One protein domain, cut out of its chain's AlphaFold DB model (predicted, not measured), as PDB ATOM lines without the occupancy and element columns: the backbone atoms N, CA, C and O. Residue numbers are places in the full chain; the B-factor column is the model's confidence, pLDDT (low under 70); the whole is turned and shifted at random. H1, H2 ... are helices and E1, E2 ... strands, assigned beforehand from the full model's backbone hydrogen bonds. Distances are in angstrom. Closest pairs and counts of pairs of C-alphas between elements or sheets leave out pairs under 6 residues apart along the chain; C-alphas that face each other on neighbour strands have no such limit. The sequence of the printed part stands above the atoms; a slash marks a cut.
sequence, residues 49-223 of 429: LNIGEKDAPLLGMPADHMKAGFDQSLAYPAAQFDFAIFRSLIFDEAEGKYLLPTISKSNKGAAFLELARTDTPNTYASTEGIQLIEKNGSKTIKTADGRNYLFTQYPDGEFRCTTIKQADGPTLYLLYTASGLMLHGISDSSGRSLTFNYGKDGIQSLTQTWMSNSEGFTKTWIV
ATOM      1  N   LEU A  49      -7.268 -37.359 -18.019       92.25
ATOM      2  CA  LEU A  49      -7.478 -37.958 -19.331       92.25
ATOM      3  C   LEU A  49      -8.974 -37.938 -19.696       92.25
ATOM      4  O   LEU A  49      -9.812 -38.454 -18.950       92.25
ATOM      5  N   ASN A  50      -9.308 -37.387 -20.862       92.88
ATOM      6  CA  ASN A  50     -10.669 -37.282 -21.398       92.88
ATOM      7  C   ASN A  50     -11.065 -38.569 -22.120       92.88
ATOM      8  O   ASN A  50     -11.291 -38.624 -23.328       92.88
ATOM      9  N   ILE A  51     -11.114 -39.656 -21.367       90.50
ATOM     10  CA  ILE A  51     -11.285 -40.994 -21.924       90.50
ATOM     11  C   ILE A  51     -12.665 -41.202 -22.576       90.50
ATOM     12  O   ILE A  51     -12.769 -41.959 -23.539       90.50
ATOM     13  N   GLY A  52     -13.708 -40.530 -22.078       87.75
ATOM     14  CA  GLY A  52     -15.081 -40.671 -22.579       87.75
ATOM     15  C   GLY A  52     -15.430 -39.798 -23.791       87.75
ATOM     16  O   GLY A  52     -16.384 -40.103 -24.499       87.75
ATOM     17  N   GLU A  53     -14.663 -38.742 -24.057       89.56
ATOM     18  CA  GLU A  53     -15.001 -37.717 -25.054       89.56
ATOM     19  C   GLU A  53     -14.082 -37.835 -26.272       89.56
ATOM     20  O   GLU A  53     -13.015 -37.228 -26.313       89.56
ATOM     21  N   LYS A  54     -14.470 -38.647 -27.261       85.75
ATOM     22  CA  LYS A  54     -13.623 -38.969 -28.429       85.75
ATOM     23  C   LYS A  54     -13.252 -37.750 -29.280       85.75
ATOM     24  O   LYS A  54     -12.185 -37.749 -29.879       85.75
ATOM     25  N   ASP A  55     -14.098 -36.724 -29.291       82.38
ATOM     26  CA  ASP A  55     -13.883 -35.491 -30.061       82.38
ATOM     27  C   ASP A  55     -13.109 -34.410 -29.283       82.38
ATOM     28  O   ASP A  55     -12.821 -33.335 -29.816       82.38
ATOM     29  N   ALA A  56     -12.779 -34.682 -28.016       90.62
ATOM     30  CA  ALA A  56     -12.008 -33.803 -27.147       90.62
ATOM     31  C   ALA A  56     -10.527 -34.230 -27.102       90.62
ATOM     32  O   ALA A  56     -10.217 -35.416 -27.289       90.62
ATOM     33  N   PRO A  57      -9.595 -33.305 -26.798       91.94
ATOM     34  CA  PRO A  57      -8.190 -33.649 -26.584       91.94
ATOM     35  C   PRO A  57      -8.059 -34.749 -25.528       91.94
ATOM     36  O   PRO A  57      -8.775 -34.727 -24.528       91.94
ATOM     37  N   LEU A  58      -7.145 -35.703 -25.736       93.69
ATOM     38  CA  LEU A  58      -6.991 -36.871 -24.858       93.69
ATOM     39  C   LEU A  58      -6.628 -36.478 -23.421       93.69
ATOM     40  O   LEU A  58      -7.039 -37.155 -22.481       93.69
ATOM     41  N   LEU A  59      -5.908 -35.374 -23.232       94.06
ATOM     42  CA  LEU A  59      -5.619 -34.802 -21.926       94.06
ATOM     43  C   LEU A  59      -6.333 -33.456 -21.777       94.06
ATOM     44  O   LEU A  59      -6.020 -32.490 -22.478       94.06
ATOM     45  N   GLY A  60      -7.274 -33.396 -20.837       89.94
ATOM     46  CA  GLY A  60      -7.948 -32.173 -20.432       89.94
ATOM     47  C   GLY A  60      -6.980 -31.256 -19.694       89.94
ATOM     48  O   GLY A  60      -6.428 -31.623 -18.654       89.94
ATOM     49  N   MET A  61      -6.777 -30.059 -20.243       82.31
ATOM     50  CA  MET A  61      -5.854 -29.058 -19.711       82.31
ATOM     51  C   MET A  61      -6.648 -27.855 -19.190       82.31
ATOM     52  O   MET A  61      -7.341 -27.224 -19.987       82.31
ATOM     53  N   PRO A  62      -6.558 -27.514 -17.889       67.12
ATOM     54  CA  PRO A  62      -7.330 -26.412 -17.311       67.12
ATOM     55  C   PRO A  62      -6.757 -25.008 -17.601       67.12
ATOM     56  O   PRO A  62      -7.428 -24.026 -17.307       67.12
ATOM     57  N   ALA A  63      -5.538 -24.886 -18.151       64.31
ATOM     58  CA  ALA A  63      -4.854 -23.604 -18.379       64.31
ATOM     59  C   ALA A  63      -3.898 -23.631 -19.594       64.31
ATOM     60  O   ALA A  63      -3.635 -24.688 -20.178       64.31
ATOM     61  N   ASP A  64      -3.341 -22.464 -19.945       68.00
ATOM     62  CA  ASP A  64      -2.407 -22.276 -21.069       68.00
ATOM     63  C   ASP A  64      -0.982 -22.808 -20.823       68.00
ATOM     64  O   ASP A  64      -0.226 -22.992 -21.777       68.00
ATOM     65  N   HIS A  65      -0.611 -23.105 -19.574       73.31
ATOM     66  CA  HIS A  65       0.727 -23.582 -19.207       73.31
ATOM     67  C   HIS A  65       0.663 -24.858 -18.358       73.31
ATOM     68  O   HIS A  65      -0.240 -25.030 -17.537       73.31
ATOM     69  N   MET A  66       1.630 -25.765 -18.549       85.88
ATOM     70  CA  MET A  66       1.809 -26.925 -17.669       85.88
ATOM     71  C   MET A  66       2.871 -26.599 -16.622       85.88
ATOM     72  O   MET A  66       3.880 -25.976 -16.936       85.88
ATOM     73  N   LYS A  67       2.681 -27.045 -15.382       85.25
ATOM     74  CA  LYS A  67       3.701 -26.895 -14.332       85.25
ATOM     75  C   LYS A  67       4.824 -27.920 -14.499       85.25
ATOM     76  O   LYS A  67       4.595 -29.021 -15.001       85.25
ATOM     77  N   ALA A  68       6.018 -27.566 -14.025       82.62
ATOM     78  CA  ALA A  68       7.118 -28.513 -13.858       82.62
ATOM     79  C   ALA A  68       6.695 -29.708 -12.975       82.62
ATOM     80  O   ALA A  68       5.819 -29.573 -12.119       82.62
ATOM     81  N   GLY A  69       7.298 -30.880 -13.199       80.44
ATOM     82  CA  GLY A  69       6.906 -32.128 -12.521       80.44
ATOM     83  C   GLY A  69       5.619 -32.766 -13.064       80.44
ATOM     84  O   GLY A  69       5.004 -33.594 -12.393       80.44
ATOM     85  N   PHE A  70       5.192 -32.376 -14.270       87.06
ATOM     86  CA  PHE A  70       4.012 -32.919 -14.951       87.06
ATOM     87  C   PHE A  70       3.993 -34.459 -14.995       87.06
ATOM     88  O   PHE A  70       2.961 -35.079 -14.736       87.06
ATOM     89  N   ASP A  71       5.138 -35.082 -15.262       81.56
ATOM     90  CA  ASP A  71       5.337 -36.534 -15.303       81.56
ATOM     91  C   ASP A  71       4.939 -37.241 -13.998       81.56
ATOM     92  O   ASP A  71       4.445 -38.366 -14.020       81.56
ATOM     93  N   GLN A  72       5.087 -36.575 -12.853       82.25
ATOM     94  CA  GLN A  72       4.722 -37.139 -11.550       82.25
ATOM     95  C   GLN A  72       3.217 -37.066 -11.277       82.25
ATOM     96  O   GLN A  72       2.697 -37.816 -10.455       82.25
ATOM     97  N   SER A  73       2.526 -36.159 -11.965       83.12
ATOM     98  CA  SER A  73       1.108 -35.863 -11.751       83.12
ATOM     99  C   SER A  73       0.174 -36.546 -12.750       83.12
ATOM    100  O   SER A  73      -1.027 -36.638 -12.495       83.12
ATOM    101  N   LEU A  74       0.694 -37.022 -13.887       89.88
ATOM    102  CA  LEU A  74      -0.128 -37.690 -14.889       89.88
ATOM    103  C   LEU A  74      -0.465 -39.115 -14.442       89.88
ATOM    104  O   LEU A  74       0.394 -40.000 -14.393       89.88
ATOM    105  N   ALA A  75      -1.749 -39.345 -14.189       92.06
ATOM    106  CA  ALA A  75      -2.260 -40.645 -13.799       92.06
ATOM    107  C   ALA A  75      -3.494 -41.045 -14.607       92.06
ATOM    108  O   ALA A  75      -4.282 -40.209 -15.053       92.06
ATOM    109  N   TYR A  76      -3.665 -42.352 -14.779       92.06
ATOM    110  CA  TYR A  76      -4.877 -42.928 -15.336       92.06
ATOM    111  C   TYR A  76      -5.858 -43.259 -14.201       92.06
ATOM    112  O   TYR A  76      -5.496 -44.025 -13.304       92.06
ATOM    113  N   PRO A  77      -7.098 -42.745 -14.220       89.00
ATOM    114  CA  PRO A  77      -8.048 -42.989 -13.139       89.00
ATOM    115  C   PRO A  77      -8.516 -44.453 -13.125       89.00
ATOM    116  O   PRO A  77      -9.085 -44.933 -14.107       89.00
ATOM    117  N   ALA A  78      -8.333 -45.153 -12.002       85.12
ATOM    118  CA  ALA A  78      -8.940 -46.463 -11.738       85.12
ATOM    119  C   ALA A  78     -10.014 -46.341 -10.640       85.12
ATOM    120  O   ALA A  78     -10.208 -45.268 -10.069       85.12
ATOM    121  N   ALA A  79     -10.779 -47.399 -10.350       81.62
ATOM    122  CA  ALA A  79     -11.830 -47.330  -9.327       81.62
ATOM    123  C   ALA A  79     -11.263 -47.042  -7.921       81.62
ATOM    124  O   ALA A  79     -11.707 -46.107  -7.252       81.62
ATOM    125  N   GLN A  80     -10.241 -47.792  -7.509       80.75
ATOM    126  CA  GLN A  80      -9.707 -47.781  -6.140       80.75
ATOM    127  C   GLN A  80      -8.432 -46.931  -5.986       80.75
ATOM    128  O   GLN A  80      -8.107 -46.496  -4.888       80.75
ATOM    129  N   PHE A  81      -7.733 -46.651  -7.085       86.50
ATOM    130  CA  PHE A  81      -6.463 -45.925  -7.111       86.50
ATOM    131  C   PHE A  81      -6.344 -45.118  -8.408       86.50
ATOM    132  O   PHE A  81      -7.123 -45.329  -9.336       86.50
ATOM    133  N   ASP A  82      -5.373 -44.216  -8.491       91.38
ATOM    134  CA  ASP A  82      -4.974 -43.607  -9.760       91.38
ATOM    135  C   ASP A  82      -3.641 -44.245 -10.200       91.38
ATOM    136  O   ASP A  82      -2.677 -44.311  -9.437       91.38
ATOM    137  N   PHE A  83      -3.585 -44.803 -11.411       93.19
ATOM    138  CA  PHE A  83      -2.400 -45.491 -11.929       93.19
ATOM    139  C   PHE A  83      -1.363 -44.475 -12.420       93.19
ATOM    140  O   PHE A  83      -1.643 -43.705 -13.339       93.19
ATOM    141  N   ALA A  84      -0.159 -44.488 -11.847       92.81
ATOM    142  CA  ALA A  84       0.916 -43.574 -12.228       92.81
ATOM    143  C   ALA A  84       1.572 -44.017 -13.551       92.81
ATOM    144  O   ALA A  84       2.413 -44.913 -13.571       92.81
ATOM    145  N   ILE A  85       1.207 -43.367 -14.662       92.50
ATOM    146  CA  ILE A  85       1.533 -43.803 -16.035       92.50
ATOM    147  C   ILE A  85       3.045 -43.918 -16.303       92.50
ATOM    148  O   ILE A  85       3.482 -44.769 -17.078       92.50
ATOM    149  N   PHE A  86       3.857 -43.084 -15.655       89.69
ATOM    150  CA  PHE A  86       5.309 -43.053 -15.843       89.69
ATOM    151  C   PHE A  86       6.077 -44.065 -14.979       89.69
ATOM    152  O   PHE A  86       7.308 -44.065 -14.995       89.69
ATOM    153  N   ARG A  87       5.393 -44.908 -14.197       92.69
ATOM    154  CA  ARG A  87       6.038 -45.817 -13.244       92.69
ATOM    155  C   ARG A  87       6.023 -47.269 -13.727       92.69
ATOM    156  O   ARG A  87       5.051 -47.736 -14.318       92.69
ATOM    157  N   SER A  88       7.116 -47.974 -13.452       94.75
ATOM    158  CA  SER A  88       7.290 -49.395 -13.762       94.75
ATOM    159  C   SER A  88       6.645 -50.279 -12.690       94.75
ATOM    160  O   SER A  88       6.548 -49.896 -11.525       94.75
ATOM    161  N   LEU A  89       6.223 -51.479 -13.081       97.12
ATOM    162  CA  LEU A  89       5.850 -52.550 -12.163       97.12
ATOM    163  C   LEU A  89       7.129 -53.174 -11.588       97.12
ATOM    164  O   LEU A  89       8.016 -53.571 -12.346       97.12
ATOM    165  N   ILE A  90       7.212 -53.272 -10.263       97.19
ATOM    166  CA  ILE A  90       8.407 -53.739  -9.551       97.19
ATOM    167  C   ILE A  90       8.131 -55.130  -8.982       97.19
ATOM    168  O   ILE A  90       7.036 -55.385  -8.487       97.19
ATOM    169  N   PHE A  91       9.113 -56.027  -9.048       97.38
ATOM    170  CA  PHE A  91       9.074 -57.302  -8.336       97.38
ATOM    171  C   PHE A  91       9.990 -57.223  -7.116       97.38
ATOM    172  O   PHE A  91      11.171 -56.915  -7.253       97.38
ATOM    173  N   ASP A  92       9.437 -57.475  -5.936       96.88
ATOM    174  CA  ASP A  92      10.193 -57.616  -4.700       96.88
ATOM    175  C   ASP A  92      10.615 -59.082  -4.555       96.88
ATOM    176  O   ASP A  92       9.799 -59.950  -4.237       96.88
ATOM    177  N   GLU A  93      11.889 -59.366  -4.830       96.38
ATOM    178  CA  GLU A  93      12.438 -60.724  -4.760       96.38
ATOM    179  C   GLU A  93      12.467 -61.285  -3.335       96.38
ATOM    180  O   GLU A  93      12.347 -62.499  -3.164       96.38
ATOM    181  N   ALA A  94      12.610 -60.430  -2.318       97.06
ATOM    182  CA  ALA A  94      12.712 -60.870  -0.931       97.06
ATOM    183  C   ALA A  94      11.362 -61.384  -0.417       97.06
ATOM    184  O   ALA A  94      11.301 -62.400   0.275       97.06
ATOM    185  N   GLU A  95      10.284 -60.697  -0.792       97.31
ATOM    186  CA  GLU A  95       8.925 -61.041  -0.371       97.31
ATOM    187  C   GLU A  95       8.139 -61.835  -1.426       97.31
ATOM    188  O   GLU A  95       7.050 -62.342  -1.156       97.31
ATOM    189  N   GLY A  96       8.683 -61.978  -2.637       97.00
ATOM    190  CA  GLY A  96       8.051 -62.708  -3.734       97.00
ATOM    191  C   GLY A  96       6.732 -62.087  -4.199       97.00
ATOM    192  O   GLY A  96       5.822 -62.816  -4.607       97.00
ATOM    193  N   LYS A  97       6.610 -60.756  -4.129       98.19
ATOM    194  CA  LYS A  97       5.392 -59.997  -4.457       98.19
ATOM    195  C   LYS A  97       5.665 -58.926  -5.513       98.19
ATOM    196  O   LYS A  97       6.783 -58.440  -5.646       98.19
ATOM    197  N   TYR A  98       4.638 -58.537  -6.264       98.44
ATOM    198  CA  TYR A  98       4.723 -57.370  -7.143       98.44
ATOM    199  C   TYR A  98       4.263 -56.108  -6.420       98.44
ATOM    200  O   TYR A  98       3.297 -56.133  -5.661       98.44
ATOM    201  N   LEU A  99       4.927 -54.995  -6.710       97.69
ATOM    202  CA  LEU A  99       4.575 -53.661  -6.250       97.69
ATOM    203  C   LEU A  99       4.155 -52.829  -7.461       97.69
ATOM    204  O   LEU A  99       4.961 -52.555  -8.354       97.69
ATOM    205  N   LEU A 100       2.886 -52.427  -7.493       96.75
ATOM    206  CA  LEU A 100       2.356 -51.507  -8.495       96.75
ATOM    207  C   LEU A 100       2.349 -50.085  -7.916       96.75
ATOM    208  O   LEU A 100       1.599 -49.826  -6.971       96.75
ATOM    209  N   PRO A 101       3.132 -49.144  -8.469       93.81
ATOM    210  CA  PRO A 101       3.086 -47.751  -8.047       93.81
ATOM    211  C   PRO A 101       1.739 -47.116  -8.402       93.81
ATOM    212  O   PRO A 101       1.274 -47.179  -9.543       93.81
ATOM    213  N   THR A 102       1.117 -46.474  -7.423       93.38
ATOM    214  CA  THR A 102      -0.183 -45.816  -7.555       93.38
ATOM    215  C   THR A 102      -0.155 -44.437  -6.904       93.38
ATOM    216  O   THR A 102       0.759 -44.098  -6.153       93.38
ATOM    217  N   ILE A 103      -1.159 -43.624  -7.204       89.19
ATOM    218  CA  ILE A 103      -1.460 -42.398  -6.475       89.19
ATOM    219  C   ILE A 103      -2.733 -42.665  -5.682       89.19
ATOM    220  O   ILE A 103      -3.778 -43.022  -6.239       89.19
ATOM    221  N   SER A 104      -2.638 -42.527  -4.364       84.44
ATOM    222  CA  SER A 104      -3.776 -42.737  -3.480       84.44
ATOM    223  C   SER A 104      -4.814 -41.638  -3.686       84.44
ATOM    224  O   SER A 104      -4.503 -40.445  -3.719       84.44
ATOM    225  N   LYS A 105      -6.087 -42.028  -3.787       82.94
ATOM    226  CA  LYS A 105      -7.180 -41.067  -3.958       82.94
ATOM    227  C   LYS A 105      -7.417 -40.203  -2.722       82.94
ATOM    228  O   LYS A 105      -7.857 -39.069  -2.887       82.94
ATOM    229  N   SER A 106      -7.133 -40.722  -1.524       84.69
ATOM    230  CA  SER A 106      -7.453 -40.058  -0.255       84.69
ATOM    231  C   SER A 106      -6.470 -38.946   0.101       84.69
ATOM    232  O   SER A 106      -6.892 -37.880   0.534       84.69
ATOM    233  N   ASN A 107      -5.171 -39.174  -0.097       82.56
ATOM    234  CA  ASN A 107      -4.119 -38.229   0.289       82.56
ATOM    235  C   ASN A 107      -3.307 -37.691  -0.901       82.56
ATOM    236  O   ASN A 107      -2.394 -36.900  -0.686       82.56
ATOM    237  N   LYS A 108      -3.609 -38.129  -2.135       82.12
ATOM    238  CA  LYS A 108      -2.886 -37.770  -3.371       82.12
ATOM    239  C   LYS A 108      -1.380 -38.060  -3.335       82.12
ATOM    240  O   LYS A 108      -0.643 -37.596  -4.199       82.12
ATOM    241  N   GLY A 109      -0.924 -38.849  -2.365       83.25
ATOM    242  CA  GLY A 109       0.459 -39.279  -2.237       83.25
ATOM    243  C   GLY A 109       0.753 -40.501  -3.099       83.25
ATOM    244  O   GLY A 109      -0.148 -41.271  -3.448       83.25
ATOM    245  N   ALA A 110       2.034 -40.691  -3.412       87.00
ATOM    246  CA  ALA A 110       2.512 -41.943  -3.977       87.00
ATOM    247  C   ALA A 110       2.273 -43.087  -2.979       87.00
ATOM    248  O   ALA A 110       2.552 -42.955  -1.787       87.00
ATOM    249  N   ALA A 111       1.754 -44.202  -3.478       92.00
ATOM    250  CA  ALA A 111       1.501 -45.421  -2.726       92.00
ATOM    251  C   ALA A 111       1.898 -46.639  -3.569       92.00
ATOM    252  O   ALA A 111       2.139 -46.531  -4.775       92.00
ATOM    253  N   PHE A 112       1.934 -47.810  -2.941       94.69
ATOM    254  CA  PHE A 112       2.116 -49.077  -3.637       94.69
ATOM    255  C   PHE A 112       0.932 -49.983  -3.358       94.69
ATOM    256  O   PHE A 112       0.466 -50.081  -2.227       94.69
ATOM    257  N   LEU A 113       0.469 -50.643  -4.411       95.50
ATOM    258  CA  LEU A 113      -0.420 -51.780  -4.299       95.50
ATOM    259  C   LEU A 113       0.433 -53.048  -4.317       95.50
ATOM    260  O   LEU A 113       1.187 -53.277  -5.267       95.50
ATOM    261  N   GLU A 114       0.299 -53.858  -3.276       97.88
ATOM    262  CA  GLU A 114       1.019 -55.117  -3.148       97.88
ATOM    263  C   GLU A 114       0.206 -56.264  -3.752       97.88
ATOM    264  O   GLU A 114      -0.976 -56.438  -3.462       97.88
ATOM    265  N   LEU A 115       0.848 -57.054  -4.603       98.38
ATOM    266  CA  LEU A 115       0.256 -58.187  -5.305       98.38
ATOM    267  C   LEU A 115       1.026 -59.443  -4.889       98.38
ATOM    268  O   LEU A 115       2.082 -59.752  -5.447       98.38
ATOM    269  N   ALA A 116       0.508 -60.147  -3.885       98.50
ATOM    270  CA  ALA A 116       1.110 -61.358  -3.338       98.50
ATOM    271  C   ALA A 116       0.710 -62.591  -4.155       98.50
ATOM    272  O   ALA A 116      -0.349 -62.622  -4.783       98.50
ATOM    273  N   ARG A 117       1.557 -63.621  -4.161       98.19
ATOM    274  CA  ARG A 117       1.297 -64.856  -4.911       98.19
ATOM    275  C   ARG A 117       0.039 -65.562  -4.391       98.19
ATOM    276  O   ARG A 117      -0.183 -65.634  -3.187       98.19
ATOM    277  N   THR A 118      -0.755 -66.112  -5.304       98.25
ATOM    278  CA  THR A 118      -1.930 -66.940  -4.981       98.25
ATOM    279  C   THR A 118      -1.625 -68.431  -5.160       98.25
ATOM    280  O   THR A 118      -0.577 -68.793  -5.699       98.25
ATOM    281  N   ASP A 119      -2.573 -69.298  -4.796       97.75
ATOM    282  CA  ASP A 119      -2.491 -70.743  -5.064       97.75
ATOM    283  C   ASP A 119      -2.539 -71.078  -6.566       97.75
ATOM    284  O   ASP A 119      -2.144 -72.166  -6.986       97.75
ATOM    285  N   THR A 120      -3.015 -70.146  -7.400       97.88
ATOM    286  CA  THR A 120      -3.020 -70.322  -8.854       97.88
ATOM    287  C   THR A 120      -1.638 -69.974  -9.418       97.88
ATOM    288  O   THR A 120      -1.156 -68.853  -9.216       97.88
ATOM    289  N   PRO A 121      -0.987 -70.885 -10.170       97.44
ATOM    290  CA  PRO A 121       0.315 -70.614 -10.768       97.44
ATOM    291  C   PRO A 121       0.323 -69.321 -11.588       97.44
ATOM    292  O   PRO A 121      -0.627 -69.022 -12.312       97.44
ATOM    293  N   ASN A 122       1.420 -68.566 -11.487       97.25
ATOM    294  CA  ASN A 122       1.631 -67.300 -12.204       97.25
ATOM    295  C   ASN A 122       0.528 -66.252 -11.969       97.25
ATOM    296  O   ASN A 122       0.291 -65.400 -12.824       97.25
ATOM    297  N   THR A 123      -0.162 -66.328 -10.829       98.38
ATOM    298  CA  THR A 123      -1.219 -65.390 -10.455       98.38
ATOM    299  C   THR A 123      -0.918 -64.780  -9.094       98.38
ATOM    300  O   THR A 123      -0.584 -65.486  -8.138       98.38
ATOM    301  N   TYR A 124      -1.061 -63.463  -9.022       98.56
ATOM    302  CA  TYR A 124      -0.851 -62.643  -7.840       98.56
ATOM    303  C   TYR A 124      -2.112 -61.818  -7.579       98.56
ATOM    304  O   TYR A 124      -2.830 -61.483  -8.522       98.56
ATOM    305  N   ALA A 125      -2.399 -61.491  -6.327       98.25
ATOM    306  CA  ALA A 125      -3.576 -60.721  -5.955       98.25
ATOM    307  C   ALA A 125      -3.277 -59.741  -4.819       98.25
ATOM    308  O   ALA A 125      -2.439 -60.009  -3.958       98.25
ATOM    309  N   SER A 126      -3.978 -58.610  -4.834       97.19
ATOM    310  CA  SER A 126      -4.003 -57.648  -3.736       97.19
ATOM    311  C   SER A 126      -5.199 -57.912  -2.818       97.19
ATOM    312  O   SER A 126      -6.135 -58.635  -3.178       97.19
ATOM    313  N   THR A 127      -5.199 -57.307  -1.632       94.88
ATOM    314  CA  THR A 127      -6.318 -57.399  -0.676       94.88
ATOM    315  C   THR A 127      -7.573 -56.674  -1.175       94.88
ATOM    316  O   THR A 127      -8.685 -56.997  -0.766       94.88
ATOM    317  N   GLU A 128      -7.414 -55.740  -2.110       90.50
ATOM    318  CA  GLU A 128      -8.472 -54.952  -2.751       90.50
ATOM    319  C   GLU A 128      -9.116 -55.660  -3.960       90.50
ATOM    320  O   GLU A 128      -9.983 -55.092  -4.632       90.50
ATOM    321  N   GLY A 129      -8.716 -56.907  -4.237       93.19
ATOM    322  CA  GLY A 129      -9.281 -57.732  -5.307       93.19
ATOM    323  C   GLY A 129      -8.694 -57.460  -6.694       93.19
ATOM    324  O   GLY A 129      -9.287 -57.851  -7.701       93.19
ATOM    325  N   ILE A 130      -7.538 -56.799  -6.768       95.94
ATOM    326  CA  ILE A 130      -6.801 -56.592  -8.016       95.94
ATOM    327  C   ILE A 130      -5.941 -57.825  -8.270       95.94
ATOM    328  O   ILE A 130      -5.276 -58.317  -7.363       95.94
ATOM    329  N   GLN A 131      -5.943 -58.331  -9.501       97.94
ATOM    330  CA  GLN A 131      -5.199 -59.538  -9.865       97.94
ATOM    331  C   GLN A 131      -4.131 -59.228 -10.902       97.94
ATOM    332  O   GLN A 131      -4.395 -58.515 -11.862       97.94
ATOM    333  N   LEU A 132      -2.953 -59.822 -10.761       98.50
ATOM    334  CA  LEU A 132      -1.915 -59.845 -11.782       98.50
ATOM    335  C   LEU A 132      -1.734 -61.273 -12.286       98.50
ATOM    336  O   LEU A 132      -1.556 -62.202 -11.505       98.50
ATOM    337  N   ILE A 133      -1.756 -61.439 -13.605       98.56
ATOM    338  CA  ILE A 133      -1.563 -62.722 -14.283       98.56
ATOM    339  C   ILE A 133      -0.318 -62.621 -15.156       98.56
ATOM    340  O   ILE A 133      -0.221 -61.728 -16.005       98.56
ATOM    341  N   GLU A 134       0.611 -63.556 -14.993       98.19
ATOM    342  CA  GLU A 134       1.773 -63.667 -15.867       98.19
ATOM    343  C   GLU A 134       1.551 -64.685 -16.977       98.19
ATOM    344  O   GLU A 134       1.143 -65.826 -16.742       98.19
ATOM    345  N   LYS A 135       1.873 -64.291 -18.209       96.38
ATOM    346  CA  LYS A 135       1.794 -65.178 -19.369       96.38
ATOM    347  C   LYS A 135       2.829 -64.781 -20.410       96.38
ATOM    348  O   LYS A 135       2.832 -63.643 -20.870       96.38
ATOM    349  N   ASN A 136       3.674 -65.731 -20.813       92.56
ATOM    350  CA  ASN A 136       4.665 -65.556 -21.885       92.56
ATOM    351  C   ASN A 136       5.542 -64.299 -21.704       92.56
ATOM    352  O   ASN A 136       5.712 -63.516 -22.633       92.56
ATOM    353  N   GLY A 137       6.027 -64.055 -20.483       90.06
ATOM    354  CA  GLY A 137       6.853 -62.884 -20.169       90.06
ATOM    355  C   GLY A 137       6.100 -61.549 -20.079       90.06
ATOM    356  O   GLY A 137       6.701 -60.553 -19.709       90.06
ATOM    357  N   SER A 138       4.793 -61.507 -20.351       94.31
ATOM    358  CA  SER A 138       3.951 -60.322 -20.131       94.31
ATOM    359  C   SER A 138       3.209 -60.415 -18.799       94.31
ATOM    360  O   SER A 138       2.855 -61.517 -18.363       94.31
ATOM    361  N   LYS A 139       2.930 -59.269 -18.167       98.31
ATOM    362  CA  LYS A 139       2.107 -59.196 -16.947       98.31
ATOM    363  C   LYS A 139       0.826 -58.435 -17.240       98.31
ATOM    364  O   LYS A 139       0.872 -57.349 -17.804       98.31
ATOM    365  N   THR A 140      -0.321 -58.995 -16.882       98.44
ATOM    366  CA  THR A 140      -1.616 -58.321 -17.040       98.44
ATOM    367  C   THR A 140      -2.240 -58.100 -15.678       98.44
ATOM    368  O   THR A 140      -2.539 -59.074 -14.993       98.44
ATOM    369  N   ILE A 141      -2.471 -56.841 -15.312       97.75
ATOM    370  CA  ILE A 141      -3.241 -56.477 -14.122       97.75
ATOM    371  C   ILE A 141      -4.706 -56.316 -14.511       97.75
ATOM    372  O   ILE A 141      -5.012 -55.633 -15.487       97.75
ATOM    373  N   LYS A 142      -5.602 -56.934 -13.746       96.88
ATOM    374  CA  LYS A 142      -7.053 -56.862 -13.883       96.88
ATOM    375  C   LYS A 142      -7.652 -56.245 -12.634       96.88
ATOM    376  O   LYS A 142      -7.374 -56.694 -11.522       96.88
ATOM    377  N   THR A 143      -8.494 -55.246 -12.824       95.25
ATOM    378  CA  THR A 143      -9.236 -54.583 -11.751       95.25
ATOM    379  C   THR A 143     -10.693 -55.047 -11.743       95.25
ATOM    380  O   THR A 143     -11.209 -55.549 -12.743       95.25
ATOM    381  N   ALA A 144     -11.375 -54.877 -10.607       91.88
ATOM    382  CA  ALA A 144     -12.764 -55.315 -10.424       91.88
ATOM    383  C   ALA A 144     -13.766 -54.642 -11.387       91.88
ATOM    384  O   ALA A 144     -14.821 -55.199 -11.670       91.88
ATOM    385  N   ASP A 145     -13.422 -53.470 -11.924       90.69
ATOM    386  CA  ASP A 145     -14.205 -52.729 -12.924       90.69
ATOM    387  C   ASP A 145     -13.968 -53.205 -14.375       90.69
ATOM    388  O   ASP A 145     -14.407 -52.559 -15.327       90.69
ATOM    389  N   GLY A 146     -13.251 -54.317 -14.565       92.94
ATOM    390  CA  GLY A 146     -13.010 -54.928 -15.872       92.94
ATOM    391  C   GLY A 146     -11.891 -54.282 -16.694       92.94
ATOM    392  O   GLY A 146     -11.644 -54.717 -17.825       92.94
ATOM    393  N   ARG A 147     -11.183 -53.275 -16.162       95.31
ATOM    394  CA  ARG A 147     -10.006 -52.710 -16.839       95.31
ATOM    395  C   ARG A 147      -8.824 -53.677 -16.784       95.31
ATOM    396  O   ARG A 147      -8.645 -54.436 -15.833       95.31
ATOM    397  N   ASN A 148      -8.010 -53.640 -17.837       96.81
ATOM    398  CA  ASN A 148      -6.798 -54.442 -17.958       96.81
ATOM    399  C   ASN A 148      -5.595 -53.543 -18.261       96.81
ATOM    400  O   ASN A 148      -5.649 -52.736 -19.190       96.81
ATOM    401  N   TYR A 149      -4.501 -53.740 -17.533       97.81
ATOM    402  CA  TYR A 149      -3.230 -53.046 -17.727       97.81
ATOM    403  C   TYR A 149      -2.187 -54.078 -18.144       97.81
ATOM    404  O   TYR A 149      -1.865 -54.985 -17.376       97.81
ATOM    405  N   LEU A 150      -1.685 -53.971 -19.369       97.75
ATOM    406  CA  LEU A 150      -0.640 -54.846 -19.887       97.75
ATOM    407  C   LEU A 150       0.721 -54.213 -19.629       97.75
ATOM    408  O   LEU A 150       0.943 -53.061 -19.996       97.75
ATOM    409  N   PHE A 151       1.630 -54.989 -19.049       98.19
ATOM    410  CA  PHE A 151       3.021 -54.628 -18.837       98.19
ATOM    411  C   PHE A 151       3.936 -55.543 -19.644       98.19
ATOM    412  O   PHE A 151       3.787 -56.771 -19.631       98.19
ATOM    413  N   THR A 152       4.915 -54.924 -20.294       95.00
ATOM    414  CA  THR A 152       5.923 -55.592 -21.117       95.00
ATOM    415  C   THR A 152       7.303 -55.306 -20.543       95.00
ATOM    416  O   THR A 152       7.575 -54.184 -20.112       95.00
ATOM    417  N   GLN A 153       8.166 -56.322 -20.534       94.31
ATOM    418  CA  GLN A 153       9.559 -56.157 -20.136       94.31
ATOM    419  C   GLN A 153      10.352 -55.441 -21.235       94.31
ATOM    420  O   GLN A 153      10.276 -55.820 -22.405       94.31
ATOM    421  N   TYR A 154      11.114 -54.420 -20.857       86.81
ATOM    422  CA  TYR A 154      12.018 -53.692 -21.748       86.81
ATOM    423  C   TYR A 154      13.470 -54.188 -21.613       86.81
ATOM    424  O   TYR A 154      13.760 -54.978 -20.715       86.81
ATOM    425  N   PRO A 155      14.402 -53.776 -22.505       85.19
ATOM    426  CA  PRO A 155      15.784 -54.276 -22.504       85.19
ATOM    427  C   PRO A 155      16.565 -54.057 -21.201       85.19
ATOM    428  O   PRO A 155      17.541 -54.755 -20.954       85.19
ATOM    429  N   ASP A 156      16.144 -53.101 -20.379       84.25
ATOM    430  CA  ASP A 156      16.694 -52.832 -19.048       84.25
ATOM    431  C   ASP A 156      16.110 -53.731 -17.946       84.25
ATOM    432  O   ASP A 156      16.453 -53.587 -16.778       84.25
ATOM    433  N   GLY A 157      15.229 -54.664 -18.308       89.56
ATOM    434  CA  GLY A 157      14.602 -55.615 -17.398       89.56
ATOM    435  C   GLY A 157      13.340 -55.095 -16.710       89.56
ATOM    436  O   GLY A 157      12.636 -55.899 -16.098       89.56
ATOM    437  N   GLU A 158      13.006 -53.808 -16.840       92.44
ATOM    438  CA  GLU A 158      11.834 -53.225 -16.184       92.44
ATOM    439  C   GLU A 158      10.528 -53.537 -16.924       92.44
ATOM    440  O   GLU A 158      10.457 -53.527 -18.157       92.44
ATOM    441  N   PHE A 159       9.457 -53.749 -16.157       95.44
ATOM    442  CA  PHE A 159       8.108 -53.932 -16.682       95.44
ATOM    443  C   PHE A 159       7.379 -52.596 -16.760       95.44
ATOM    444  O   PHE A 159       7.048 -51.997 -15.738       95.44
ATOM    445  N   ARG A 160       7.064 -52.146 -17.973       95.56
ATOM    446  CA  ARG A 160       6.360 -50.876 -18.205       95.56
ATOM    447  C   ARG A 160       4.990 -51.123 -18.807       95.56
ATOM    448  O   ARG A 160       4.828 -52.046 -19.605       95.56
ATOM    449  N   CYS A 161       4.004 -50.323 -18.408       97.75
ATOM    450  CA  CYS A 161       2.646 -50.465 -18.922       97.75
ATOM    451  C   CYS A 161       2.612 -50.035 -20.387       97.75
ATOM    452  O   CYS A 161       2.911 -48.891 -20.686       97.75
ATOM    453  N   THR A 162       2.247 -50.928 -21.301       95.81
ATOM    454  CA  THR A 162       2.180 -50.652 -22.745       95.81
ATOM    455  C   THR A 162       0.748 -50.499 -23.240       95.81
ATOM    456  O   THR A 162       0.509 -49.933 -24.308       95.81
ATOM    457  N   THR A 163      -0.238 -50.997 -22.489       97.31
ATOM    458  CA  THR A 163      -1.652 -50.915 -22.875       97.31
ATOM    459  C   THR A 163      -2.560 -50.799 -21.659       97.31
ATOM    460  O   THR A 163      -2.407 -51.549 -20.697       97.31
ATOM    461  N   ILE A 164      -3.557 -49.915 -21.743       97.12
ATOM    462  CA  ILE A 164      -4.670 -49.826 -20.791       97.12
ATOM    463  C   ILE A 164      -5.968 -50.054 -21.562       97.12
ATOM    464  O   ILE A 164      -6.390 -49.213 -22.356       97.12
ATOM    465  N   LYS A 165      -6.605 -51.204 -21.348       95.81
ATOM    466  CA  LYS A 165      -7.867 -51.580 -21.988       95.81
ATOM    467  C   LYS A 165      -9.020 -51.404 -21.009       95.81
ATOM    468  O   LYS A 165      -9.031 -52.019 -19.944       95.81
ATOM    469  N   GLN A 166     -10.011 -50.610 -21.392       93.00
ATOM    470  CA  GLN A 166     -11.261 -50.479 -20.646       93.00
ATOM    471  C   GLN A 166     -12.229 -51.620 -20.957       93.00
ATOM    472  O   GLN A 166     -12.112 -52.244 -22.011       93.00
ATOM    473  N   ALA A 167     -13.187 -51.860 -20.058       91.81
ATOM    474  CA  ALA A 167     -14.261 -52.821 -20.292       91.81
ATOM    475  C   ALA A 167     -15.071 -52.445 -21.549       91.81
ATOM    476  O   ALA A 167     -15.093 -53.216 -22.503       91.81
ATOM    477  N   ASP A 168     -15.592 -51.211 -21.589       89.19
ATOM    478  CA  ASP A 168     -16.488 -50.717 -22.652       89.19
ATOM    479  C   ASP A 168     -15.979 -49.423 -23.320       89.19
ATOM    480  O   ASP A 168     -16.752 -48.588 -23.788       89.19
ATOM    481  N   GLY A 169     -14.662 -49.205 -23.330       88.38
ATOM    482  CA  GLY A 169     -14.067 -47.924 -23.722       88.38
ATOM    483  C   GLY A 169     -12.878 -48.039 -24.674       88.38
ATOM    484  O   GLY A 169     -12.456 -49.144 -25.029       88.38
ATOM    485  N   PRO A 170     -12.303 -46.892 -25.085       88.75
ATOM    486  CA  PRO A 170     -11.104 -46.890 -25.908       88.75
ATOM    487  C   PRO A 170      -9.938 -47.586 -25.200       88.75
ATOM    488  O   PRO A 170      -9.822 -47.583 -23.969       88.75
ATOM    489  N   THR A 171      -9.060 -48.181 -25.998       91.56
ATOM    490  CA  THR A 171      -7.786 -48.725 -25.520       91.56
ATOM    491  C   THR A 171      -6.734 -47.630 -25.595       91.56
ATOM    492  O   THR A 171      -6.620 -46.993 -26.638       91.56
ATOM    493  N   LEU A 172      -5.979 -47.411 -24.516       95.50
ATOM    494  CA  LEU A 172      -4.785 -46.568 -24.540       95.50
ATOM    495  C   LEU A 172      -3.549 -47.408 -24.836       95.50
ATOM    496  O   LEU A 172      -3.376 -48.483 -24.260       95.50
ATOM    497  N   TYR A 173      -2.668 -46.870 -25.664       93.62
ATOM    498  CA  TYR A 173      -1.363 -47.413 -25.996       93.62
ATOM    499  C   TYR A 173      -0.294 -46.462 -25.477       93.62
ATOM    500  O   TYR A 173      -0.300 -45.272 -25.793       93.62
ATOM    501  N   LEU A 174       0.615 -46.984 -24.663       95.56
ATOM    502  CA  LEU A 174       1.724 -46.229 -24.094       95.56
ATOM    503  C   LEU A 174       2.967 -46.572 -24.912       95.56
ATOM    504  O   LEU A 174       3.428 -47.714 -24.937       95.56
ATOM    505  N   LEU A 175       3.470 -45.580 -25.635       89.25
ATOM    506  CA  LEU A 175       4.575 -45.723 -26.570       89.25
ATOM    507  C   LEU A 175       5.846 -45.274 -25.871       89.25
ATOM    508  O   LEU A 175       5.981 -44.099 -25.543       89.25
ATOM    509  N   TYR A 176       6.787 -46.183 -25.661       86.62
ATOM    510  CA  TYR A 176       8.102 -45.838 -25.131       86.62
ATOM    511  C   TYR A 176       9.099 -45.628 -26.262       86.62
ATOM    512  O   TYR A 176       8.951 -46.122 -27.378       86.62
ATOM    513  N   THR A 177      10.160 -44.902 -25.944       78.19
ATOM    514  CA  THR A 177      11.359 -44.847 -26.772       78.19
ATOM    515  C   THR A 177      11.899 -46.269 -27.029       78.19
ATOM    516  O   THR A 177      11.738 -47.157 -26.207       78.19
ATOM    517  N   ALA A 178      12.601 -46.499 -28.137       65.38
ATOM    518  CA  ALA A 178      13.348 -47.717 -28.474       65.38
ATOM    519  C   ALA A 178      14.296 -48.211 -27.368       65.38
ATOM    520  O   ALA A 178      14.591 -49.394 -27.304       65.38
ATOM    521  N   SER A 179      14.776 -47.317 -26.498       72.75
ATOM    522  CA  SER A 179      15.564 -47.696 -25.317       72.75
ATOM    523  C   SER A 179      14.699 -48.222 -24.165       72.75
ATOM    524  O   SER A 179      15.235 -48.727 -23.194       72.75
ATOM    525  N   GLY A 180      13.380 -48.048 -24.221       72.88
ATOM    526  CA  GLY A 180      12.430 -48.361 -23.152       72.88
ATOM    527  C   GLY A 180      12.392 -47.351 -22.011       72.88
ATOM    528  O   GLY A 180      11.371 -47.222 -21.352       72.88
ATOM    529  N   LEU A 181      13.469 -46.587 -21.829       77.12
ATOM    530  CA  LEU A 181      13.693 -45.725 -20.663       77.12
ATOM    531  C   LEU A 181      12.713 -44.555 -20.504       77.12
ATOM    532  O   LEU A 181      12.557 -44.030 -19.408       77.12
ATOM    533  N   MET A 182      12.093 -44.094 -21.590       84.38
ATOM    534  CA  MET A 182      11.248 -42.894 -21.579       84.38
ATOM    535  C   MET A 182       9.937 -43.153 -22.300       84.38
ATOM    536  O   MET A 182       9.957 -43.703 -23.406       84.38
ATOM    537  N   LEU A 183       8.827 -42.724 -21.697       89.56
ATOM    538  CA  LEU A 183       7.514 -42.731 -22.330       89.56
ATOM    539  C   LEU A 183       7.489 -41.643 -23.403       89.56
ATOM    540  O   LEU A 183       7.485 -40.458 -23.118       89.56
ATOM    541  N   HIS A 184       7.492 -42.044 -24.659       87.69
ATOM    542  CA  HIS A 184       7.496 -41.125 -25.781       87.69
ATOM    543  C   HIS A 184       6.116 -40.493 -26.025       87.69
ATOM    544  O   HIS A 184       6.016 -39.304 -26.333       87.69
ATOM    545  N   GLY A 185       5.044 -41.264 -25.854       92.56
ATOM    546  CA  GLY A 185       3.692 -40.774 -26.070       92.56
ATOM    547  C   GLY A 185       2.608 -41.722 -25.587       92.56
ATOM    548  O   GLY A 185       2.873 -42.849 -25.172       92.56
ATOM    549  N   ILE A 186       1.373 -41.247 -25.658       95.44
ATOM    550  CA  ILE A 186       0.164 -42.017 -25.373       95.44
ATOM    551  C   ILE A 186      -0.751 -41.839 -26.571       95.44
ATOM    552  O   ILE A 186      -0.966 -40.712 -26.997       95.44
ATOM    553  N   SER A 187      -1.308 -42.908 -27.113       92.62
ATOM    554  CA  SER A 187      -2.388 -42.810 -28.093       92.62
ATOM    555  C   SER A 187      -3.588 -43.608 -27.639       92.62
ATOM    556  O   SER A 187      -3.474 -44.472 -26.772       92.62
ATOM    557  N   ASP A 188      -4.752 -43.322 -28.204       92.19
ATOM    558  CA  ASP A 188      -5.926 -44.147 -27.989       92.19
ATOM    559  C   ASP A 188      -6.468 -44.753 -29.282       92.19
ATOM    560  O   ASP A 188      -6.115 -44.361 -30.395       92.19
ATOM    561  N   SER A 189      -7.354 -45.733 -29.131       85.81
ATOM    562  CA  SER A 189      -7.998 -46.417 -30.254       85.81
ATOM    563  C   SER A 189      -8.979 -45.541 -31.048       85.81
ATOM    564  O   SER A 189      -9.586 -46.042 -31.986       85.81
ATOM    565  N   SER A 190      -9.178 -44.273 -30.672       81.62
ATOM    566  CA  SER A 190      -9.930 -43.287 -31.463       81.62
ATOM    567  C   SER A 190      -9.026 -42.382 -32.307       81.62
ATOM    568  O   SER A 190      -9.525 -41.518 -33.020       81.62
ATOM    569  N   GLY A 191      -7.707 -42.597 -32.268       77.94
ATOM    570  CA  GLY A 191      -6.738 -41.854 -33.073       77.94
ATOM    571  C   GLY A 191      -6.222 -40.577 -32.412       77.94
ATOM    572  O   GLY A 191      -5.481 -39.828 -33.047       77.94
ATOM    573  N   ARG A 192      -6.565 -40.325 -31.143       91.06
ATOM    574  CA  ARG A 192      -5.988 -39.214 -30.378       91.06
ATOM    575  C   ARG A 192      -4.599 -39.589 -29.886       91.06
ATOM    576  O   ARG A 192      -4.342 -40.754 -29.576       91.06
ATOM    577  N   SER A 193      -3.709 -38.612 -29.767       91.69
ATOM    578  CA  SER A 193      -2.350 -38.829 -29.282       91.69
ATOM    579  C   SER A 193      -1.833 -37.690 -28.407       91.69
ATOM    580  O   SER A 193      -2.237 -36.537 -28.538       91.69
ATOM    581  N   LEU A 194      -0.924 -38.052 -27.506       94.94
ATOM    582  CA  LEU A 194      -0.061 -37.213 -26.688       94.94
ATOM    583  C   LEU A 194       1.383 -37.594 -27.030       94.94
ATOM    584  O   LEU A 194       1.717 -38.777 -27.072       94.94
ATOM    585  N   THR A 195       2.258 -36.621 -27.227       92.50
ATOM    586  CA  THR A 195       3.694 -36.832 -27.420       92.50
ATOM    587  C   THR A 195       4.459 -35.919 -26.486       92.50
ATOM    588  O   THR A 195       4.173 -34.724 -26.406       92.50
ATOM    589  N   PHE A 196       5.437 -36.482 -25.787       90.62
ATOM    590  CA  PHE A 196       6.264 -35.757 -24.836       90.62
ATOM    591  C   PHE A 196       7.613 -35.435 -25.475       90.62
ATOM    592  O   PHE A 196       8.285 -36.311 -26.027       90.62
ATOM    593  N   ASN A 197       8.013 -34.170 -25.394       88.31
ATOM    594  CA  ASN A 197       9.360 -33.736 -25.727       88.31
ATOM    595  C   ASN A 197      10.157 -33.554 -24.437       88.31
ATOM    596  O   ASN A 197       9.704 -32.866 -23.519       88.31
ATOM    597  N   TYR A 198      11.341 -34.151 -24.382       85.12
ATOM    598  CA  TYR A 198      12.188 -34.169 -23.196       85.12
ATOM    599  C   TYR A 198      13.391 -33.244 -23.369       85.12
ATOM    600  O   TYR A 198      14.054 -33.261 -24.403       85.12
ATOM    601  N   GLY A 199      13.688 -32.476 -22.326       81.31
ATOM    602  CA  GLY A 199      14.943 -31.758 -22.148       81.31
ATOM    603  C   GLY A 199      15.812 -32.397 -21.073       81.31
ATOM    604  O   GLY A 199      15.600 -33.539 -20.671       81.31
ATOM    605  N   LYS A 200      16.784 -31.626 -20.576       79.38
ATOM    606  CA  LYS A 200      17.679 -32.064 -19.491       79.38
ATOM    607  C   LYS A 200      16.929 -32.312 -18.177       79.38
ATOM    608  O   LYS A 200      17.250 -33.263 -17.478       79.38
ATOM    609  N   ASP A 201      15.907 -31.502 -17.905       80.88
ATOM    610  CA  ASP A 201      15.194 -31.477 -16.620       80.88
ATOM    611  C   ASP A 201      13.815 -32.166 -16.681       80.88
ATOM    612  O   ASP A 201      12.935 -31.890 -15.869       80.88
ATOM    613  N   GLY A 202      13.602 -33.053 -17.661       85.44
ATOM    614  CA  GLY A 202      12.342 -33.781 -17.849       85.44
ATOM    615  C   GLY A 202      11.529 -33.293 -19.046       85.44
ATOM    616  O   GLY A 202      12.086 -32.869 -20.058       85.44
ATOM    617  N   ILE A 203      10.200 -33.410 -18.974       90.06
ATOM    618  CA  ILE A 203       9.306 -33.029 -20.079       90.06
ATOM    619  C   ILE A 203       9.338 -31.507 -20.241       90.06
ATOM    620  O   ILE A 203       8.987 -30.786 -19.317       90.06
ATOM    621  N   GLN A 204       9.736 -31.030 -21.421       89.88
ATOM    622  CA  GLN A 204       9.769 -29.609 -21.794       89.88
ATOM    623  C   GLN A 204       8.495 -29.159 -22.494       89.88
ATOM    624  O   GLN A 204       8.055 -28.020 -22.347       89.88
ATOM    625  N   SER A 205       7.912 -30.038 -23.302       90.81
ATOM    626  CA  SER A 205       6.662 -29.745 -23.984       90.81
ATOM    627  C   SER A 205       5.852 -31.008 -24.219       90.81
ATOM    628  O   SER A 205       6.372 -32.125 -24.254       90.81
ATOM    629  N   LEU A 206       4.549 -30.815 -24.359       93.00
ATOM    630  CA  LEU A 206       3.580 -31.860 -24.639       93.00
ATOM    631  C   LEU A 206       2.790 -31.454 -25.871       93.00
ATOM    632  O   LEU A 206       2.234 -30.361 -25.907       93.00
ATOM    633  N   THR A 207       2.726 -32.326 -26.869       91.75
ATOM    634  CA  THR A 207       1.898 -32.139 -28.065       91.75
ATOM    635  C   THR A 207       0.719 -33.084 -28.010       91.75
ATOM    636  O   THR A 207       0.909 -34.266 -27.759       91.75
ATOM    637  N   GLN A 208      -0.486 -32.574 -28.240       93.62
ATOM    638  CA  GLN A 208      -1.680 -33.384 -28.431       93.62
ATOM    639  C   GLN A 208      -2.177 -33.248 -29.857       93.62
ATOM    640  O   GLN A 208      -2.242 -32.129 -30.372       93.62
ATOM    641  N   THR A 209      -2.597 -34.362 -30.442       86.56
ATOM    642  CA  THR A 209      -3.321 -34.400 -31.710       86.56
ATOM    643  C   THR A 209      -4.635 -35.146 -31.504       86.56
ATOM    644  O   THR A 209      -4.665 -36.184 -30.846       86.56
ATOM    645  N   TRP A 210      -5.741 -34.614 -32.019       88.44
ATOM    646  CA  TRP A 210      -7.056 -35.256 -31.952       88.44
ATOM    647  C   TRP A 210      -7.910 -34.861 -33.154       88.44
ATOM    648  O   TRP A 210      -7.607 -33.888 -33.841       88.44
ATOM    649  N   MET A 211      -8.977 -35.616 -33.402       76.50
ATOM    650  CA  MET A 211      -9.985 -35.272 -34.401       76.50
ATOM    651  C   MET A 211     -11.195 -34.681 -33.677       76.50
ATOM    652  O   MET A 211     -11.661 -35.277 -32.713       76.50
ATOM    653  N   SER A 212     -11.706 -33.535 -34.121       68.81
ATOM    654  CA  SER A 212     -13.011 -33.019 -33.690       68.81
ATOM    655  C   SER A 212     -13.836 -32.737 -34.939       68.81
ATOM    656  O   SER A 212     -13.378 -32.015 -35.820       68.81
ATOM    657  N   ASN A 213     -15.016 -33.352 -35.068       67.44
ATOM    658  CA  ASN A 213     -15.884 -33.211 -36.250       67.44
ATOM    659  C   ASN A 213     -15.173 -33.508 -37.591       67.44
ATOM    660  O   ASN A 213     -15.358 -32.787 -38.570       67.44
ATOM    661  N   SER A 214     -14.332 -34.550 -37.632       61.50
ATOM    662  CA  SER A 214     -13.484 -34.907 -38.789       61.50
ATOM    663  C   SER A 214     -12.404 -33.879 -39.164       61.50
ATOM    664  O   SER A 214     -11.736 -34.038 -40.183       61.50
ATOM    665  N   GLU A 215     -12.159 -32.866 -38.331       64.81
ATOM    666  CA  GLU A 215     -11.033 -31.947 -38.485       64.81
ATOM    667  C   GLU A 215      -9.895 -32.335 -37.538       64.81
ATOM    668  O   GLU A 215     -10.117 -32.628 -36.363       64.81
ATOM    669  N   GLY A 216      -8.668 -32.368 -38.059       72.25
ATOM    670  CA  GLY A 216      -7.475 -32.668 -37.273       72.25
ATOM    671  C   GLY A 216      -6.987 -31.439 -36.516       72.25
ATOM    672  O   GLY A 216      -6.627 -30.431 -37.119       72.25
ATOM    673  N   PHE A 217      -6.917 -31.542 -35.195       78.44
ATOM    674  CA  PHE A 217      -6.372 -30.519 -34.315       78.44
ATOM    675  C   PHE A 217      -5.022 -30.963 -33.781       78.44
ATOM    676  O   PHE A 217      -4.818 -32.127 -33.443       78.44
ATOM    677  N   THR A 218      -4.086 -30.024 -33.682       85.75
ATOM    678  CA  THR A 218      -2.822 -30.226 -32.975       85.75
ATOM    679  C   THR A 218      -2.532 -29.004 -32.128       85.75
ATOM    680  O   THR A 218      -2.568 -27.877 -32.616       85.75
ATOM    681  N   LYS A 219      -2.223 -29.222 -30.853       87.31
ATOM    682  CA  LYS A 219      -1.803 -28.164 -29.934       87.31
ATOM    683  C   LYS A 219      -0.614 -28.667 -29.137       87.31
ATOM    684  O   LYS A 219      -0.546 -29.844 -28.802       87.31
ATOM    685  N   THR A 220       0.328 -27.786 -28.825       88.31
ATOM    686  CA  THR A 220       1.388 -28.119 -27.873       88.31
ATOM    687  C   THR A 220       1.450 -27.119 -26.739       88.31
ATOM    688  O   THR A 220       1.216 -25.927 -26.933       88.31
ATOM    689  N   TRP A 221       1.774 -27.617 -25.558       89.44
ATOM    690  CA  TRP A 221       1.915 -26.872 -24.321       89.44
ATOM    691  C   TRP A 221       3.370 -26.933 -23.881       89.44
ATOM    692  O   TRP A 221       4.025 -27.966 -24.040       89.44
ATOM    693  N   ILE A 222       3.875 -25.821 -23.357       89.06
ATOM    694  CA  ILE A 222       5.187 -25.770 -22.709       89.06
ATOM    695  C   ILE A 222       5.016 -26.173 -21.242       89.06
ATOM    696  O   ILE A 222       3.967 -25.923 -20.639       89.06
ATOM    697  N   VAL A 223       6.030 -26.843 -20.701       88.81
ATOM    698  CA  VAL A 223       6.080 -27.301 -19.312       88.81
ATOM    699  C   VAL A 223       7.092 -26.479 -18.528       88.81
ATOM    700  O   VAL A 223       8.256 -26.387 -18.911       88.81
TER     701      VAL A 223
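This is residues 49 to 223 of the 429 residues of an uncharacterized protein of Blastocatellia bacterium (UniProt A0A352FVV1). One long, strongly twisted sheet of antiparallel strands is folded into an open hook: E7 to E15 follow one another as a long slab, and at one end of it E4 and E5 turn back, bringing E1, E2 and E3 over one face of the slab. The first stretch, residues 49 to 69, holds no named element and runs over the same face at the slab's other end, by E13, E14 and E15. The printed part has 175 residues, with the short helix H1 first and then the fifteen strands E1 to E15, and its class is mostly strand. The sheet is branched at E4, and its neighbour pairs are antiparallel. The whole is compact, with a radius of gyration of the C-alphas of 16.6 A and spans of 51 by 38 by 34 A.

H1, residues 70 to 73, is on the branched sheet but at the sheet's level, with a height over the sheet of 1.9 A. It is too short for any O i to N i+4 pair, and its one O i to N i+3 pair is within range. E1, residues 75 to 77, and E2, residues 82 to 84, form a hairpin with N 76 and O 83 at 2.8 A; the closest C-alphas of H1 and E2 are those of Gln 72 and Ala 84, 7.5 A apart. E4, residues 97 to 103, has three neighbours: E2 beside residues 102 to 103 and E3, residues 90 to 92, beside residues 97 to 99 lie on one side of it, and E5, residues 110 to 117, on the other side. N 103 and O 82 are 2.8 A apart, N 92 and O 97 2.8 A, and N 100 and O 113 2.9 A. E3 to E15 form a meander, each strand the antiparallel neighbour of the one before. The pairing of E5 is staggered: E6, residues 123 to 125, pairs with it over residues 116 to 117, with N 125 and O 116 at 2.8 A. E7, residues 131 to 135, follows, with N 132 and O 124 at 2.8 A, then E8, residues 138 to 142, with N 133 and O 140 at 2.9 A. E9, residues 148 to 153, has N 149 and O 141 at 2.8 A; E10, residues 159 to 165, has N 165 and O 148 at 2.8 A. The closest C-alphas of E3 and E10 are those of Ile 90 and Phe 159, 7.1 A apart, while E4 and E10 are apart. E11, residues 171 to 176, has N 172 and O 164 at 2.8 A, and E12, residues 183 to 188, has N 187 and O 173 at 2.9 A. E13, residues 193 to 199, has N 194 and O 186 at 2.7 A, and E14, residues 202 to 212, has N 207 and O 195 at 2.8 A. The closest C-alphas of H1 and E14 are those of Asp 71 and Ile 203, 7.1 A apart. The edge strand E15, residues 215 to 222, has N 221 and O 206 at 2.8 A.

H1 begins with C-alpha 70 at (4.012, -32.919, -14.951). E4 is 19.0 A long and E5 23.0 A, and C-alpha 117, where E5 ends, is at (1.297, -64.856, -4.911). E13 is 20.0 A long, E14 29.9 A and E15 23.5 A. E15 ends with C-alpha 222 at (5.187, -25.770, -22.709).

The two C-alphas farthest apart are those of Ala 94 and Asn 213, at 53.2 A. The printed part has no cut, and no link is long; E4 to E5 and E11 to E12 are short and the others tight. The mean pLDDT of the printed part is 89.6, and residues 62 to 64, 178 and 212 to 215 are under 70.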